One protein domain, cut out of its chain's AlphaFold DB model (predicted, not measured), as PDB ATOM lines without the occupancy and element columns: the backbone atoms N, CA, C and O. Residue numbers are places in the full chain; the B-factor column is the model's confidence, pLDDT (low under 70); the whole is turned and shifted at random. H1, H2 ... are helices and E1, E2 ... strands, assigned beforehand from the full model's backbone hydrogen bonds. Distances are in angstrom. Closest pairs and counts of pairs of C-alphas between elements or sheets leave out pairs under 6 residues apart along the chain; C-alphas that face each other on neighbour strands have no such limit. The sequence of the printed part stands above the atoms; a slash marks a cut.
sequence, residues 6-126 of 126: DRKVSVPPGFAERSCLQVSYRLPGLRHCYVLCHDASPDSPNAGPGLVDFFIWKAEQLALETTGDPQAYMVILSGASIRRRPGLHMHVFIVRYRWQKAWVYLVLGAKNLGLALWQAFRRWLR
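AT A GLANCE: This is residues 6 to 126 of the 126 residues of an uncharacterized protein of Massilia sp. 9I (UniProt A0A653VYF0). A twisted sheet of five strands forms a wall, with H1 covering one face along the strands; the long helix H2 starts near E3 and E4, and residues 108 to 126, of which 108 to 124 belong to H2, stick out from this body as a free arm. The printed part has 121 residues, with elements in the order E1, E2, E3, H1, E4, E5, H2. The sheet's order is E1, E2, E3, E5, E4, antiparallel throughout, and the class is mixed, helices and strands. The whole is only just compact, close to loose, with a radius of gyration of the C-alphas of 16.0 A and spans of 49 by 41 by 26 A.

IN THESE COORDINATES: Find C-alpha 6 at (211.024, 265.242, 160.702), where strand E1, residues 6 to 10, begins. E2 is residues 20 to 27, 22.6 A long, and E3 is residues 30 to 38, 23.8 A long. Look further along for E4, residues 73 to 77, and E5, residues 89 to 94. H1 is residues 51 to 67, running 24.3 A from C-alpha 51 at (216.017, 265.548, 186.502). H2, residues 98 to 124, runs 38.8 A to C-alpha 124 at (184.960, 288.106, 174.400).

HOW THE PARTS SIT: Begin with the sheet, whose edge strands are E1 and E4. E1, E2 and E3 form a meander, each strand the antiparallel neighbour of the one before. In the hairpin of E1 and E2, N 10 and O 22 are 2.8 A apart, within hydrogen-bond range; in that of E2 and E3, look at N 23 and O 35, 2.8 A. Between E3 and E5, N 34 and O 92 are 2.8 A apart; in the hairpin of E4 and E5, N 74 and O 93 are 2.8 A apart. H1 is on the sheet at a height of 8.5 A, over E3 and E5, giving two layers, a sheet with a helix on one face. It runs along the strands, at 17 degrees to E5 on the local plane; their closest C-alphas, of Ala 63 and Ile 94, are 5.8 A apart. E3, H1 and E4 form a split strand-helix-strand unit, two strands running the same way with E5 between them, with a right-handed crossover. H2 only grazes the sheet, with its residues 100 to 107; the closest C-alphas of E3 and H2, of Leu 30 and Gln 100, are 7.0 A apart. H1 and H2 are apart. In both helices every O i to N i+4 pair is within hydrogen-bond range.

THE WHOLE: The C-alphas farthest apart, of Gly 68 and Arg 126, are 52.9 A apart. The printed part has no cut. The links from E3 to H1 and from E4 to E5 are long. Look for low confidence at residues 40 to 49, under 70; the mean pLDDT of the printed part is 90.2.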
ATOM      1  N   ASP A   6     210.303 266.481 160.355       91.00
ATOM      2  CA  ASP A   6     211.024 265.242 160.702       91.00
ATOM      3  C   ASP A   6     211.017 264.892 162.187       91.00
ATOM      4  O   ASP A   6     212.043 264.586 162.798       91.00
ATOM      5  N   ARG A   7     209.832 264.956 162.791       93.81
ATOM      6  CA  ARG A   7     209.674 264.567 164.185       93.81
ATOM      7  C   ARG A   7     210.028 263.086 164.357       93.81
ATOM      8  O   ARG A   7     209.318 262.224 163.844       93.81
ATOM      9  N   LYS A   8     211.038 262.795 165.175       94.94
ATOM     10  CA  LYS A   8     211.427 261.440 165.580       94.94
ATOM     11  C   LYS A   8     211.422 261.329 167.101       94.94
ATOM     12  O   LYS A   8     211.873 262.229 167.801       94.94
ATOM     13  N   VAL A   9     210.883 260.229 167.615       94.31
ATOM     14  CA  VAL A   9     210.931 259.894 169.044       94.31
ATOM     15  C   VAL A   9     211.992 258.819 169.238       94.31
ATOM     16  O   VAL A   9     212.083 257.887 168.442       94.31
ATOM     17  N   SER A  10     212.807 258.970 170.272       94.69
ATOM     18  CA  SER A  10     213.881 258.046 170.622       94.69
ATOM     19  C   SER A  10     214.031 257.944 172.134       94.69
ATOM     20  O   SER A  10     213.681 258.881 172.856       94.69
ATOM     21  N   VAL A  11     214.610 256.838 172.595       93.81
ATOM     22  CA  VAL A  11     214.961 256.612 174.001       93.81
ATOM     23  C   VAL A  11     216.475 256.399 174.084       93.81
ATOM     24  O   VAL A  11     216.940 255.278 173.895       93.81
ATOM     25  N   PRO A  12     217.267 257.474 174.256       92.56
ATOM     26  CA  PRO A  12     218.714 257.357 174.412       92.56
ATOM     27  C   PRO A  12     219.106 256.561 175.671       92.56
ATOM     28  O   PRO A  12     218.285 256.402 176.580       92.56
ATOM     29  N   PRO A  13     220.367 256.114 175.786       90.19
ATOM     30  CA  PRO A  13     220.880 255.534 177.026       90.19
ATOM     31  C   PRO A  13     220.609 256.441 178.241       90.19
ATOM     32  O   PRO A  13     220.698 257.667 178.141       90.19
ATOM     33  N   GLY A  14     220.222 255.841 179.369       87.81
ATOM     34  CA  GLY A  14     219.849 256.544 180.604       87.81
ATOM     35  C   GLY A  14     218.458 257.199 180.604       87.81
ATOM     36  O   GLY A  14     217.981 257.599 181.665       87.81
ATOM     37  N   PHE A  15     217.770 257.303 179.457       91.88
ATOM     38  CA  PHE A  15     216.408 257.854 179.408       91.88
ATOM     39  C   PHE A  15     215.360 256.838 179.866       91.88
ATOM     40  O   PHE A  15     214.472 257.201 180.635       91.88
ATOM     41  N   ALA A  16     215.469 255.578 179.433       88.38
ATOM     42  CA  ALA A  16     214.503 254.528 179.772       88.38
ATOM     43  C   ALA A  16     214.363 254.344 181.294       88.38
ATOM     44  O   ALA A  16     213.256 254.360 181.822       88.38
ATOM     45  N   GLU A  17     215.494 254.283 182.000       87.81
ATOM     46  CA  GLU A  17     215.579 254.133 183.462       87.81
ATOM     47  C   GLU A  17     214.890 255.274 184.227       87.81
ATOM     48  O   GLU A  17     214.429 255.094 185.350       87.81
ATOM     49  N   ARG A  18     214.799 256.458 183.612       87.25
ATOM     50  CA  ARG A  18     214.224 257.677 184.200       87.25
ATOM     51  C   ARG A  18     212.819 257.976 183.683       87.25
ATOM     52  O   ARG A  18     212.301 259.072 183.909       87.25
ATOM     53  N   SER A  19     212.209 257.034 182.957       90.50
ATOM     54  CA  SER A  19     210.930 257.240 182.262       90.50
ATOM     55  C   SER A  19     210.955 258.493 181.377       90.50
ATOM     56  O   SER A  19     210.016 259.289 181.342       90.50
ATOM     57  N   CYS A  20     212.082 258.722 180.703       91.69
ATOM     58  CA  CYS A  20     212.284 259.861 179.826       91.69
ATOM     59  C   CYS A  20     212.232 259.462 178.352       91.69
ATOM     60  O   CYS A  20     212.554 258.345 177.959       91.69
ATOM     61  N   LEU A  21     211.889 260.432 177.510       93.81
ATOM     62  CA  LEU A  21     211.883 260.324 176.057       93.81
ATOM     63  C   LEU A  21     212.581 261.544 175.457       93.81
ATOM     64  O   LEU A  21     212.455 262.660 175.961       93.81
ATOM     65  N   GLN A  22     213.268 261.345 174.338       95.56
ATOM     66  CA  GLN A  22     213.807 262.428 173.524       95.56
ATOM     67  C   GLN A  22     213.012 262.514 172.223       95.56
ATOM     68  O   GLN A  22     212.894 261.539 171.482       95.56
ATOM     69  N   VAL A  23     212.493 263.697 171.915       95.44
ATOM     70  CA  VAL A  23     211.864 264.002 170.628       95.44
ATOM     71  C   VAL A  23     212.799 264.911 169.851       95.44
ATOM     72  O   VAL A  23     213.016 266.035 170.282       95.44
ATOM     73  N   SER A  24     213.329 264.474 168.714       96.44
ATOM     74  CA  SER A  24     214.051 265.347 167.786       96.44
ATOM     75  C   SER A  24     213.127 265.847 166.681       96.44
ATOM     76  O   SER A  24     212.174 265.173 166.290       96.44
ATOM     77  N   TYR A  25     213.369 267.065 166.212       95.44
ATOM     78  CA  TYR A  25     212.647 267.680 165.104       95.44
ATOM     79  C   TYR A  25     213.461 268.837 164.519       95.44
ATOM     80  O   TYR A  25     214.491 269.251 165.058       95.44
ATOM     81  N   ARG A  26     212.968 269.395 163.416       94.44
ATOM     82  CA  ARG A  26     213.532 270.571 162.755       94.44
ATOM     83  C   ARG A  26     212.486 271.675 162.662       94.44
ATOM     84  O   ARG A  26     211.289 271.408 162.552       94.44
ATOM     85  N   LEU A  27     212.953 272.916 162.691       90.88
ATOM     86  CA  LEU A  27     212.197 274.098 162.290       90.88
ATOM     87  C   LEU A  27     212.837 274.666 161.014       90.88
ATOM     88  O   LEU A  27     214.029 274.441 160.775       90.88
ATOM     89  N   PRO A  28     212.106 275.443 160.199       89.38
ATOM     90  CA  PRO A  28     212.731 276.233 159.143       89.38
ATOM     91  C   PRO A  28     213.886 277.061 159.725       89.38
ATOM     92  O   PRO A  28     213.717 277.694 160.762       89.38
ATOM     93  N   GLY A  29     215.075 276.999 159.122       88.75
ATOM     94  CA  GLY A  29     216.265 277.707 159.618       88.75
ATOM     95  C   GLY A  29     216.939 277.117 160.870       88.75
ATOM     96  O   GLY A  29     217.987 277.625 161.267       88.75
ATOM     97  N   LEU A  30     216.412 276.038 161.469       91.56
ATOM     98  CA  LEU A  30     216.991 275.409 162.664       91.56
ATOM     99  C   LEU A  30     216.883 273.877 162.628       91.56
ATOM    100  O   LEU A  30     215.818 273.290 162.813       91.56
ATOM    101  N   ARG A  31     218.018 273.214 162.385       91.88
ATOM    102  CA  ARG A  31     218.061 271.777 162.066       91.88
ATOM    103  C   ARG A  31     218.071 270.845 163.276       91.88
ATOM    104  O   ARG A  31     217.697 269.693 163.123       91.88
ATOM    105  N   HIS A  32     218.495 271.319 164.442       95.69
ATOM    106  CA  HIS A  32     218.731 270.470 165.611       95.69
ATOM    107  C   HIS A  32     217.901 270.987 166.786       95.69
ATOM    108  O   HIS A  32     218.370 271.779 167.607       95.69
ATOM    109  N   CYS A  33     216.628 270.591 166.808       96.81
ATOM    110  CA  CYS A  33     215.705 270.902 167.892       96.81
ATOM    111  C   CYS A  33     215.320 269.616 168.613       96.81
ATOM    112  O   CYS A  33     215.062 268.589 167.980       96.81
ATOM    113  N   TYR A  34     215.221 269.692 169.934       97.19
ATOM    114  CA  TYR A  34     214.874 268.559 170.769       97.19
ATOM    115  C   TYR A  34     213.838 268.952 171.821       97.19
ATOM    116  O   TYR A  34     213.740 270.105 172.243       97.19
ATOM    117  N   VAL A  35     213.048 267.977 172.253       95.50
ATOM    118  CA  VAL A  35     212.269 268.043 173.486       95.50
ATOM    119  C   VAL A  35     212.676 266.852 174.332       95.50
ATOM    120  O   VAL A  35     212.524 265.710 173.901       95.50
ATOM    121  N   LEU A  36     213.207 267.124 175.516       95.56
ATOM    122  CA  LEU A  36     213.478 266.115 176.529       95.56
ATOM    123  C   LEU A  36     212.248 266.055 177.423       95.56
ATOM    124  O   LEU A  36     211.852 267.079 177.973       95.56
ATOM    125  N   CYS A  37     211.604 264.900 177.508       93.25
ATOM    126  CA  CYS A  37     210.351 264.711 178.227       93.25
ATOM    127  C   CYS A  37     210.539 263.656 179.305       93.25
ATOM    128  O   CYS A  37     211.182 262.645 179.051       93.25
ATOM    129  N   HIS A  38     209.921 263.849 180.458       91.38
ATOM    130  CA  HIS A  38     209.671 262.804 181.437       91.38
ATOM    131  C   HIS A  38     208.177 262.495 181.431       91.38
ATOM    132  O   HIS A  38     207.351 263.415 181.456       91.38
ATOM    133  N   ASP A  39     207.853 261.213 181.317       82.38
ATOM    134  CA  ASP A  39     206.482 260.744 181.433       82.38
ATOM    135  C   ASP A  39     206.028 260.910 182.882       82.38
ATOM    136  O   ASP A  39     206.739 260.502 183.786       82.38
ATOM    137  N   ALA A  40     204.871 261.534 183.090       68.75
ATOM    138  CA  ALA A  40     204.283 261.733 184.415       68.75
ATOM    139  C   ALA A  40     203.156 260.731 184.688       68.75
ATOM    140  O   ALA A  40     202.185 261.060 185.371       68.75
ATOM    141  N   SER A  41     203.254 259.536 184.102       69.12
ATOM    142  CA  SER A  41     202.390 258.409 184.444       69.12
ATOM    143  C   SER A  41     202.400 258.186 185.966       69.12
ATOM    144  O   SER A  41     203.451 258.362 186.584       69.12
ATOM    145  N   PRO A  42     201.282 257.801 186.605       60.91
ATOM    146  CA  PRO A  42     201.257 257.497 188.041       60.91
ATOM    147  C   PRO A  42     202.295 256.444 188.465       60.91
ATOM    148  O   PRO A  42     202.760 256.481 189.599       60.91
ATOM    149  N   ASP A  43     202.700 255.568 187.541       60.97
ATOM    150  CA  ASP A  43     203.719 254.535 187.766       60.97
ATOM    151  C   ASP A  43     205.158 255.037 187.544       60.97
ATOM    152  O   ASP A  43     206.124 254.310 187.780       60.97
ATOM    153  N   SER A  44     205.324 256.271 187.059       60.84
ATOM    154  CA  SER A  44     206.642 256.862 186.848       60.84
ATOM    155  C   SER A  44     207.226 257.335 188.183       60.84
ATOM    156  O   SER A  44     206.520 257.952 188.989       60.84
ATOM    157  N   PRO A  45     208.519 257.076 188.452       62.66
ATOM    158  CA  PRO A  45     209.172 257.660 189.610       62.66
ATOM    159  C   PRO A  45     209.061 259.180 189.498       62.66
ATOM    160  O   PRO A  45     209.453 259.752 188.481       62.66
ATOM    161  N   ASN A  46     208.504 259.812 190.538       61.31
ATOM    162  CA  ASN A  46     208.330 261.262 190.620       61.31
ATOM    163  C   ASN A  46     209.588 261.965 190.111       61.31
ATOM    164  O   ASN A  46     210.690 261.554 190.481       61.31
ATOM    165  N   ALA A  47     209.420 263.014 189.301       64.88
ATOM    166  CA  ALA A  47     210.514 263.820 188.766       64.88
ATOM    167  C   ALA A  47     211.416 264.312 189.909       64.88
ATOM    168  O   ALA A  47     211.156 265.342 190.533       64.88
ATOM    169  N   GLY A  48     212.439 263.519 190.224       66.00
ATOM    170  CA  GLY A  48     213.251 263.720 191.408       66.00
ATOM    171  C   GLY A  48     214.107 264.978 191.285       66.00
ATOM    172  O   GLY A  48     214.346 265.466 190.168       66.00
ATOM    173  N   PRO A  49     214.609 265.500 192.416       63.81
ATOM    174  CA  PRO A  49     215.684 266.483 192.381       63.81
ATOM    175  C   PRO A  49     216.834 265.916 191.525       63.81
ATOM    176  O   PRO A  49     217.264 264.782 191.727       63.81
ATOM    177  N   GLY A  50     217.256 266.662 190.499       85.56
ATOM    178  CA  GLY A  50     218.297 266.248 189.545       85.56
ATOM    179  C   GLY A  50     217.816 265.873 188.135       85.56
ATOM    180  O   GLY A  50     218.640 265.700 187.239       85.56
ATOM    181  N   LEU A  51     216.503 265.790 187.871       89.69
ATOM    182  CA  LEU A  51     216.017 265.548 186.502       89.69
ATOM    183  C   LEU A  51     216.342 266.717 185.553       89.69
ATOM    184  O   LEU A  51     216.656 266.506 184.382       89.69
ATOM    185  N   VAL A  52     216.283 267.950 186.063       91.81
ATOM    186  CA  VAL A  52     216.680 269.142 185.301       91.81
ATOM    187  C   VAL A  52     218.165 269.078 184.963       91.81
ATOM    188  O   VAL A  52     218.505 269.264 183.799       91.81
ATOM    189  N   ASP A  53     219.021 268.736 185.926       94.12
ATOM    190  CA  ASP A  53     220.468 268.618 185.708       94.12
ATOM    191  C   ASP A  53     220.790 267.543 184.667       94.12
ATOM    192  O   ASP A  53     221.595 267.769 183.767       94.12
ATOM    193  N   PHE A  54     220.083 266.408 184.703       94.12
ATOM    194  CA  PHE A  54     220.181 265.376 183.669       94.12
ATOM    195  C   PHE A  54     219.805 265.905 182.273       94.12
ATOM    196  O   PHE A  54     220.477 265.600 181.285       94.12
ATOM    197  N   PHE A  55     218.753 266.720 182.168       95.75
ATOM    198  CA  PHE A  55     218.349 267.326 180.897       95.75
ATOM    199  C   PHE A  55     219.333 268.395 180.412       95.75
ATOM    200  O   PHE A  55     219.581 268.464 179.208       95.75
ATOM    201  N   ILE A  56     219.924 269.180 181.317       97.31
ATOM    202  CA  ILE A  56     220.985 270.137 180.982       97.31
ATOM    203  C   ILE A  56     222.227 269.399 180.485       97.31
ATOM    204  O   ILE A  56     222.679 269.680 179.378       97.31
ATOM    205  N   TRP A  57     222.702 268.383 181.211       96.88
ATOM    206  CA  TRP A  57     223.809 267.535 180.763       96.88
ATOM    207  C   TRP A  57     223.547 266.953 179.369       96.88
ATOM    208  O   TRP A  57     224.411 266.986 178.492       96.88
ATOM    209  N   LYS A  58     222.325 266.466 179.110       97.38
ATOM    210  CA  LYS A  58     221.990 265.935 177.786       97.38
ATOM    211  C   LYS A  58     221.972 267.025 176.710       97.38
ATOM    212  O   LYS A  58     222.377 266.750 175.581       97.38
ATOM    213  N   ALA A  59     221.516 268.235 177.028       98.06
ATOM    214  CA  ALA A  59     221.564 269.368 176.108       98.06
ATOM    215  C   ALA A  59     223.009 269.724 175.722       98.06
ATOM    216  O   ALA A  59     223.277 269.928 174.538       98.06
ATOM    217  N   GLU A  60     223.934 269.710 176.685       98.38
ATOM    218  CA  GLU A  60     225.365 269.939 176.447       98.38
ATOM    219  C   GLU A  60     225.979 268.865 175.546       98.38
ATOM    220  O   GLU A  60     226.692 269.191 174.599       98.38
ATOM    221  N   GLN A  61     225.652 267.589 175.776       98.06
ATOM    222  CA  GLN A  61     226.094 266.494 174.905       98.06
ATOM    223  C   GLN A  61     225.580 266.671 173.470       98.06
ATOM    224  O   GLN A  61     226.351 266.585 172.520       98.06
ATOM    225  N   LEU A  62     224.292 266.993 173.301       97.69
ATOM    226  CA  LEU A  62     223.705 267.234 171.978       97.69
ATOM    227  C   LEU A  62     224.353 268.431 171.265       97.69
ATOM    228  O   LEU A  62     224.509 268.406 170.043       97.69
ATOM    229  N   ALA A  63     224.717 269.479 172.009       98.12
ATOM    230  CA  ALA A  63     225.426 270.633 171.475       98.12
ATOM    231  C   ALA A  63     226.838 270.247 171.024       98.12
ATOM    232  O   ALA A  63     227.170 270.449 169.858       98.12
ATOM    233  N   LEU A  64     227.605 269.590 171.897       98.25
ATOM    234  CA  LEU A  64     228.957 269.115 171.609       98.25
ATOM    235  C   LEU A  64     228.995 268.220 170.362       98.25
ATOM    236  O   LEU A  64     229.777 268.480 169.453       98.25
ATOM    237  N   GLU A  65     228.112 267.221 170.281       96.94
ATOM    238  CA  GLU A  65     228.005 266.304 169.136       96.94
ATOM    239  C   GLU A  65     227.693 267.036 167.818       96.94
ATOM    240  O   GLU A  65     228.116 266.609 166.745       96.94
ATOM    241  N   THR A  66     226.944 268.142 167.880       96.31
ATOM    242  CA  THR A  66     226.462 268.859 166.689       96.31
ATOM    243  C   THR A  66     227.414 269.966 166.231       96.31
ATOM    244  O   THR A  66     227.547 270.212 165.031       96.31
ATOM    245  N   THR A  67     228.024 270.696 167.164       96.44
ATOM    246  CA  THR A  67     228.778 271.929 166.878       96.44
ATOM    247  C   THR A  67     230.244 271.860 167.294       96.44
ATOM    248  O   THR A  67     231.006 272.735 166.887       96.44
ATOM    249  N   GLY A  68     230.633 270.867 168.100       97.62
ATOM    250  CA  GLY A  68     231.919 270.833 168.796       97.62
ATOM    251  C   GLY A  68     231.993 271.760 170.017       97.62
ATOM    252  O   GLY A  68     233.046 271.842 170.641       97.62
ATOM    253  N   ASP A  69     230.902 272.446 170.371       97.62
ATOM    254  CA  ASP A  69     230.816 273.364 171.510       97.62
ATOM    255  C   ASP A  69     229.640 272.959 172.419       97.62
ATOM    256  O   ASP A  69     228.480 273.110 172.014       97.62
ATOM    257  N   PRO A  70     229.901 272.469 173.648       97.81
ATOM    258  CA  PRO A  70     228.854 272.016 174.557       97.81
ATOM    259  C   PRO A  70     227.949 273.154 175.032       97.81
ATOM    260  O   PRO A  70     226.871 272.877 175.534       97.81
ATOM    261  N   GLN A  71     228.347 274.420 174.869       97.50
ATOM    262  CA  GLN A  71     227.582 275.595 175.289       97.50
ATOM    263  C   GLN A  71     226.775 276.227 174.139       97.50
ATOM    264  O   GLN A  71     226.049 277.201 174.343       97.50
ATOM    265  N   ALA A  72     226.829 275.658 172.928       97.56
ATOM    266  CA  ALA A  72     226.108 276.150 171.750       97.56
ATOM    267  C   ALA A  72     224.623 275.728 171.726       97.56
ATOM    268  O   ALA A  72     224.120 275.181 170.737       97.56
ATOM    269  N   TYR A  73     223.894 275.981 172.813       98.06
ATOM    270  CA  TYR A  73     222.484 275.632 172.940       98.06
ATOM    271  C   TYR A  73     221.661 276.697 173.669       98.06
ATOM    272  O   TYR A  73     222.158 277.623 174.303       98.06
ATOM    273  N   MET A  74     220.346 276.562 173.555       97.25
ATOM    274  CA  MET A  74     219.366 277.318 174.315       97.25
ATOM    275  C   MET A  74     218.291 276.365 174.818       97.25
ATOM    276  O   MET A  74     217.791 275.533 174.060       97.25
ATOM    277  N   VAL A  75     217.899 276.531 176.079       96.75
ATOM    278  CA  VAL A  75     216.828 275.750 176.700       96.75
ATOM    279  C   VAL A  75     215.615 276.606 177.013       96.75
ATOM    280  O   VAL A  75     215.728 277.794 177.313       96.75
ATOM    281  N   ILE A  76     214.440 275.985 176.959       94.69
ATOM    282  CA  ILE A  76     213.193 276.569 177.443       94.69
ATOM    283  C   ILE A  76     212.482 275.533 178.295       94.69
ATOM    284  O   ILE A  76     212.073 274.474 177.811       94.69
ATOM    285  N   LEU A  77     212.311 275.883 179.565       91.94
ATOM    286  CA  LEU A  77     211.568 275.112 180.545       91.94
ATOM    287  C   LEU A  77     210.338 275.917 180.958       91.94
ATOM    288  O   LEU A  77     210.438 277.076 181.350       91.94
ATOM    289  N   SER A  78     209.162 275.309 180.852       88.25
ATOM    290  CA  SER A  78     207.908 275.922 181.293       88.25
ATOM    291  C   SER A  78     207.474 275.336 182.636       88.25
ATOM    292  O   SER A  78     207.555 274.125 182.845       88.25
ATOM    293  N   GLY A  79     206.999 276.197 183.538       86.88
ATOM    294  CA  GLY A  79     206.454 275.790 184.836       86.88
ATOM    295  C   GLY A  79     205.137 275.017 184.711       86.88
ATOM    296  O   GLY A  79     204.450 275.091 183.693       86.88
ATOM    297  N   ALA A  80     204.762 274.281 185.761       84.06
ATOM    298  CA  ALA A  80     203.574 273.421 185.765       84.06
ATOM    299  C   ALA A  80     202.277 274.144 185.364       84.06
ATOM    300  O   ALA A  80     201.513 273.598 184.576       84.06
ATOM    301  N   SER A  81     202.079 275.378 185.827       84.44
ATOM    302  CA  SER A  81     200.858 276.167 185.605       84.44
ATOM    303  C   SER A  81     200.636 276.625 184.160       84.44
ATOM    304  O   SER A  81     199.507 276.924 183.783       84.44
ATOM    305  N   ILE A  82     201.691 276.687 183.346       83.50
ATOM    306  CA  ILE A  82     201.630 277.187 181.961       83.50
ATOM    307  C   ILE A  82     201.829 276.080 180.917       83.50
ATOM    308  O   ILE A  82     201.701 276.319 179.714       83.50
ATOM    309  N   ARG A  83     202.160 274.859 181.352       82.75
ATOM    310  CA  ARG A  83     202.361 273.709 180.465       82.75
ATOM    311  C   ARG A  83     201.023 273.127 180.020       82.75
ATOM    312  O   ARG A  83     200.085 273.004 180.793       82.75
ATOM    313  N   ARG A  84     200.962 272.694 178.757       79.06
ATOM    314  CA  ARG A  84     199.777 272.019 178.198       79.06
ATOM    315  C   ARG A  84     199.765 270.507 178.451       79.06
ATOM    316  O   ARG A  84     198.708 269.895 178.368       79.06
ATOM    317  N   ARG A  85     200.934 269.900 178.679       76.94
ATOM    318  CA  ARG A  85     201.089 268.464 178.960       76.94
ATOM    319  C   ARG A  85     201.548 268.262 180.405       76.94
ATOM    320  O   ARG A  85     202.362 269.072 180.861       76.94
ATOM    321  N   PRO A  86     201.065 267.206 181.087       77.62
ATOM    322  CA  PRO A  86     201.625 266.796 182.365       77.62
ATOM    323  C   PRO A  86     203.078 266.337 182.174       77.62
ATOM    324  O   PRO A  86     203.474 265.946 181.075       77.62
ATOM    325  N   GLY A  87     203.869 266.426 183.240       83.31
ATOM    326  CA  GLY A  87     205.274 266.022 183.236       83.31
ATOM    327  C   GLY A  87     206.266 267.100 182.814       83.31
ATOM    328  O   GLY A  87     205.953 268.094 182.143       83.31
ATOM    329  N   LEU A  88     207.500 266.914 183.282       88.94
ATOM    330  CA  LEU A  88     208.603 267.817 183.005       88.94
ATOM    331  C   LEU A  88     209.055 267.634 181.562       88.94
ATOM    332  O   LEU A  88     209.388 266.533 181.136       88.94
ATOM    333  N   HIS A  89     209.072 268.725 180.802       92.56
ATOM    334  CA  HIS A  89     209.660 268.733 179.474       92.56
ATOM    335  C   HIS A  89     210.482 269.996 179.249       92.56
ATOM    336  O   HIS A  89     210.055 271.096 179.605       92.56
ATOM    337  N   MET A  90     211.653 269.822 178.650       94.88
ATOM    338  CA  MET A  90     212.598 270.877 178.316       94.88
ATOM    339  C   MET A  90     212.773 270.915 176.803       94.88
ATOM    340  O   MET A  90     213.131 269.915 176.181       94.88
ATOM    341  N   HIS A  91     212.517 272.071 176.203       95.69
ATOM    342  CA  HIS A  91     212.856 272.307 174.806       95.69
ATOM    343  C   HIS A  91     214.325 272.696 174.715       95.69
ATOM    344  O   HIS A  91     214.753 273.603 175.422       95.69
ATOM    345  N   VAL A  92     215.068 272.043 173.829       97.69
ATOM    346  CA  VAL A  92     216.489 272.293 173.591       97.69
ATOM    347  C   VAL A  92     216.670 272.666 172.125       97.69
ATOM    348  O   VAL A  92     216.192 271.976 171.226       97.69
ATOM    349  N   PHE A  93     217.365 273.766 171.877       97.69
ATOM    350  CA  PHE A  93     217.671 274.272 170.546       97.69
ATOM    351  C   PHE A  93     219.180 274.417 170.421       97.69
ATOM    352  O   PHE A  93     219.770 275.182 171.178       97.69
ATOM    353  N   ILE A  94     219.805 273.727 169.468       97.81
ATOM    354  CA  ILE A  94     221.238 273.915 169.214       97.81
ATOM    355  C   ILE A  94     221.405 275.169 168.358       97.81
ATOM    356  O   ILE A  94     220.925 275.229 167.223       97.81
ATOM    357  N   VAL A  95     222.045 276.191 168.925       96.31
ATOM    358  CA  VAL A  95     222.176 277.527 168.337       96.31
ATOM    359  C   VAL A  95     223.640 277.952 168.364       96.31
ATOM    360  O   VAL A  95     224.217 278.206 169.412       96.31
ATOM    361  N   ARG A  96     224.243 278.059 167.181       95.19
ATOM    362  CA  ARG A  96     225.639 278.478 166.997       95.19
ATOM    363  C   ARG A  96     225.768 279.984 166.777       95.19
ATOM    364  O   ARG A  96     226.785 280.582 167.108       95.19
ATOM    365  N   TYR A  97     224.741 280.608 166.199       95.00
ATOM    366  CA  TYR A  97     224.772 282.017 165.809       95.00
ATOM    367  C   TYR A  97     223.658 282.825 166.470       95.00
ATOM    368  O   TYR A  97     222.547 282.337 166.690       95.00
ATOM    369  N   ARG A  98     223.914 284.122 166.698       94.88
ATOM    370  CA  ARG A  98     222.930 285.043 167.295       94.88
ATOM    371  C   ARG A  98     221.623 285.129 166.501       94.88
ATOM    372  O   ARG A  98     220.560 285.213 167.107       94.88
ATOM    373  N   TRP A  99     221.681 285.054 165.169       95.44
ATOM    374  CA  TRP A  99     220.477 285.096 164.333       95.44
ATOM    375  C   TRP A  99     219.577 283.868 164.548       95.44
ATOM    376  O   TRP A  99     218.359 284.003 164.519       95.44
ATOM    377  N   GLN A 100     220.147 282.691 164.845       95.12
ATOM    378  CA  GLN A 100     219.366 281.485 165.151       95.12
ATOM    379  C   GLN A 100     218.617 281.648 166.474       95.12
ATOM    380  O   GLN A 100     217.446 281.293 166.575       95.12
ATOM    381  N   LYS A 101     219.270 282.251 167.474       94.56
ATOM    382  CA  LYS A 101     218.636 282.601 168.752       94.56
ATOM    383  C   LYS A 101     217.478 283.585 168.551       94.56
ATOM    384  O   LYS A 101     216.379 283.341 169.043       94.56
ATOM    385  N   ALA A 102     217.703 284.653 167.782       95.56
ATOM    386  CA  ALA A 102     216.660 285.621 167.436       95.56
ATOM    387  C   ALA A 102     215.485 284.959 166.696       95.56
ATOM    388  O   ALA A 102     214.326 285.227 167.005       95.56
ATOM    389  N   TRP A 103     215.779 284.037 165.778       93.88
ATOM    390  CA  TRP A 103     214.765 283.275 165.059       93.88
ATOM    391  C   TRP A 103     213.893 282.425 165.988       93.88
ATOM    392  O   TRP A 103     212.667 282.452 165.876       93.88
ATOM    393  N   VAL A 104     214.490 281.719 166.955       93.44
ATOM    394  CA  VAL A 104     213.714 280.947 167.937       93.44
ATOM    395  C   VAL A 104     212.792 281.862 168.743       93.44
ATOM    396  O   VAL A 104     211.615 281.541 168.908       93.44
ATOM    397  N   TYR A 105     213.282 283.021 169.194       94.50
ATOM    398  CA  TYR A 105     212.440 283.991 169.894       94.50
ATOM    399  C   TYR A 105     211.296 284.513 169.033       94.50
ATOM    400  O   TYR A 105     210.176 284.605 169.529       94.50
ATOM    401  N   LEU A 106     211.536 284.788 167.750       94.38
ATOM    402  CA  LEU A 106     210.490 285.224 166.830       94.38
ATOM    403  C   LEU A 106     209.394 284.159 166.686       94.38
ATOM    404  O   LEU A 106     208.213 284.461 166.851       94.38
ATOM    405  N   VAL A 107     209.777 282.901 166.438       91.62
ATOM    406  CA  VAL A 107     208.829 281.785 166.276       91.62
ATOM    407  C   VAL A 107     208.008 281.569 167.550       91.62
ATOM    408  O   VAL A 107     206.792 281.366 167.490       91.62
ATOM    409  N   LEU A 108     208.648 281.628 168.717       90.88
ATOM    410  CA  LEU A 108     207.968 281.479 170.003       90.88
ATOM    411  C   LEU A 108     207.063 282.665 170.322       90.88
ATOM    412  O   LEU A 108     205.937 282.457 170.772       90.88
ATOM    413  N   GLY A 109     207.531 283.883 170.057       93.25
ATOM    414  CA  GLY A 109     206.765 285.110 170.227       93.25
ATOM    415  C   GLY A 109     205.498 285.085 169.379       93.25
ATOM    416  O   GLY A 109     204.406 285.239 169.916       93.25
ATOM    417  N   ALA A 110     205.623 284.765 168.089       93.12
ATOM    418  CA  ALA A 110     204.486 284.631 167.181       93.12
ATOM    419  C   ALA A 110     203.480 283.569 167.661       93.12
ATOM    420  O   ALA A 110     202.273 283.812 167.684       93.12
ATOM    421  N   LYS A 111     203.965 282.402 168.110       89.56
ATOM    422  CA  LYS A 111     203.110 281.338 168.659       89.56
ATOM    423  C   LYS A 111     202.357 281.799 169.908       89.56
ATOM    424  O   LYS A 111     201.154 281.563 170.014       89.56
ATOM    425  N   ASN A 112     203.056 282.406 170.861       90.38
ATOM    426  CA  ASN A 112     202.466 282.828 172.128       90.38
ATOM    427  C   ASN A 112     201.488 283.989 171.928       90.38
ATOM    428  O   ASN A 112     200.412 283.967 172.518       90.38
ATOM    429  N   LEU A 113     201.808 284.935 171.043       94.44
ATOM    430  CA  LEU A 113     200.901 286.010 170.652       94.44
ATOM    431  C   LEU A 113     199.625 285.451 170.017       94.44
ATOM    432  O   LEU A 113     198.529 285.800 170.442       94.44
ATOM    433  N   GLY A 114     199.750 284.523 169.063       94.06
ATOM    434  CA  GLY A 114     198.594 283.869 168.449       94.06
ATOM    435  C   GLY A 114     197.722 283.125 169.468       94.06
ATOM    436  O   GLY A 114     196.496 283.217 169.420       94.06
ATOM    437  N   LEU A 115     198.338 282.435 170.436       89.31
ATOM    438  CA  LEU A 115     197.611 281.787 171.534       89.31
ATOM    439  C   LEU A 115     196.897 282.802 172.435       89.31
ATOM    440  O   LEU A 115     195.742 282.573 172.790       89.31
ATOM    441  N   ALA A 116     197.554 283.907 172.786       91.94
ATOM    442  CA  ALA A 116     196.976 284.958 173.618       91.94
ATOM    443  C   ALA A 116     195.785 285.638 172.925       91.94
ATOM    444  O   ALA A 116     194.718 285.758 173.525       91.94
ATOM    445  N   LEU A 117     195.929 285.999 171.645       95.50
ATOM    446  CA  LEU A 117     194.857 286.595 170.842       95.50
ATOM    447  C   LEU A 117     193.659 285.652 170.713       95.50
ATOM    448  O   LEU A 117     192.519 286.064 170.915       95.50
ATOM    449  N   TRP A 118     193.906 284.366 170.454       92.31
ATOM    450  CA  TRP A 118     192.847 283.359 170.392       92.31
ATOM    451  C   TRP A 118     192.093 283.208 171.719       92.31
ATOM    452  O   TRP A 118     190.869 283.082 171.742       92.31
ATOM    453  N   GLN A 119     192.818 283.217 172.840       90.44
ATOM    454  CA  GLN A 119     192.214 283.151 174.169       90.44
ATOM    455  C   GLN A 119     191.395 284.405 174.486       90.44
ATOM    456  O   GLN A 119     190.297 284.273 175.021       90.44
ATOM    457  N   ALA A 120     191.894 285.594 174.138       93.50
ATOM    458  CA  ALA A 120     191.173 286.852 174.309       93.50
ATOM    459  C   ALA A 120     189.879 286.871 173.485       93.50
ATOM    460  O   ALA A 120     188.808 287.123 174.031       93.50
ATOM    461  N   PHE A 121     189.956 286.490 172.208       95.38
ATOM    462  CA  PHE A 121     188.795 286.391 171.326       95.38
ATOM    463  C   PHE A 121     187.730 285.427 171.872       95.38
ATOM    464  O   PHE A 121     186.550 285.758 171.931       95.38
ATOM    465  N   ARG A 122     188.145 284.249 172.360       93.25
ATOM    466  CA  ARG A 122     187.228 283.278 172.980       93.25
ATOM    467  C   ARG A 122     186.572 283.767 174.267       93.25
ATOM    468  O   ARG A 122     185.480 283.305 174.575       93.25
ATOM    469  N   ARG A 123     187.248 284.617 175.043       92.38
ATOM    470  CA  ARG A 123     186.666 285.217 176.252       92.38
ATOM    471  C   ARG A 123     185.647 286.293 175.908       92.38
ATOM    472  O   ARG A 123     184.676 286.406 176.628       92.38
ATOM    473  N   TRP A 124     185.868 287.043 174.832       90.75
ATOM    474  CA  TRP A 124     184.960 288.106 174.400       90.75
ATOM    475  C   TRP A 124     183.644 287.584 173.803       90.75
ATOM    476  O   TRP A 124     182.622 288.247 173.896       90.75
ATOM    477  N   LEU A 125     183.661 286.385 173.211       86.00
ATOM    478  CA  LEU A 125     182.469 285.705 172.685       86.00
ATOM    479  C   LEU A 125     181.624 284.972 173.749       86.00
ATOM    480  O   LEU A 125     180.604 284.384 173.393       86.00
ATOM    481  N   ARG A 126     182.072 284.930 175.008       72.88
ATOM    482  CA  ARG A 126     181.325 284.363 176.139       72.88
ATOM    483  C   ARG A 126     180.731 285.481 176.972       72.88
ATOM    484  O   ARG A 126     179.625 285.249 177.495       72.88
TER     485      ARG A 126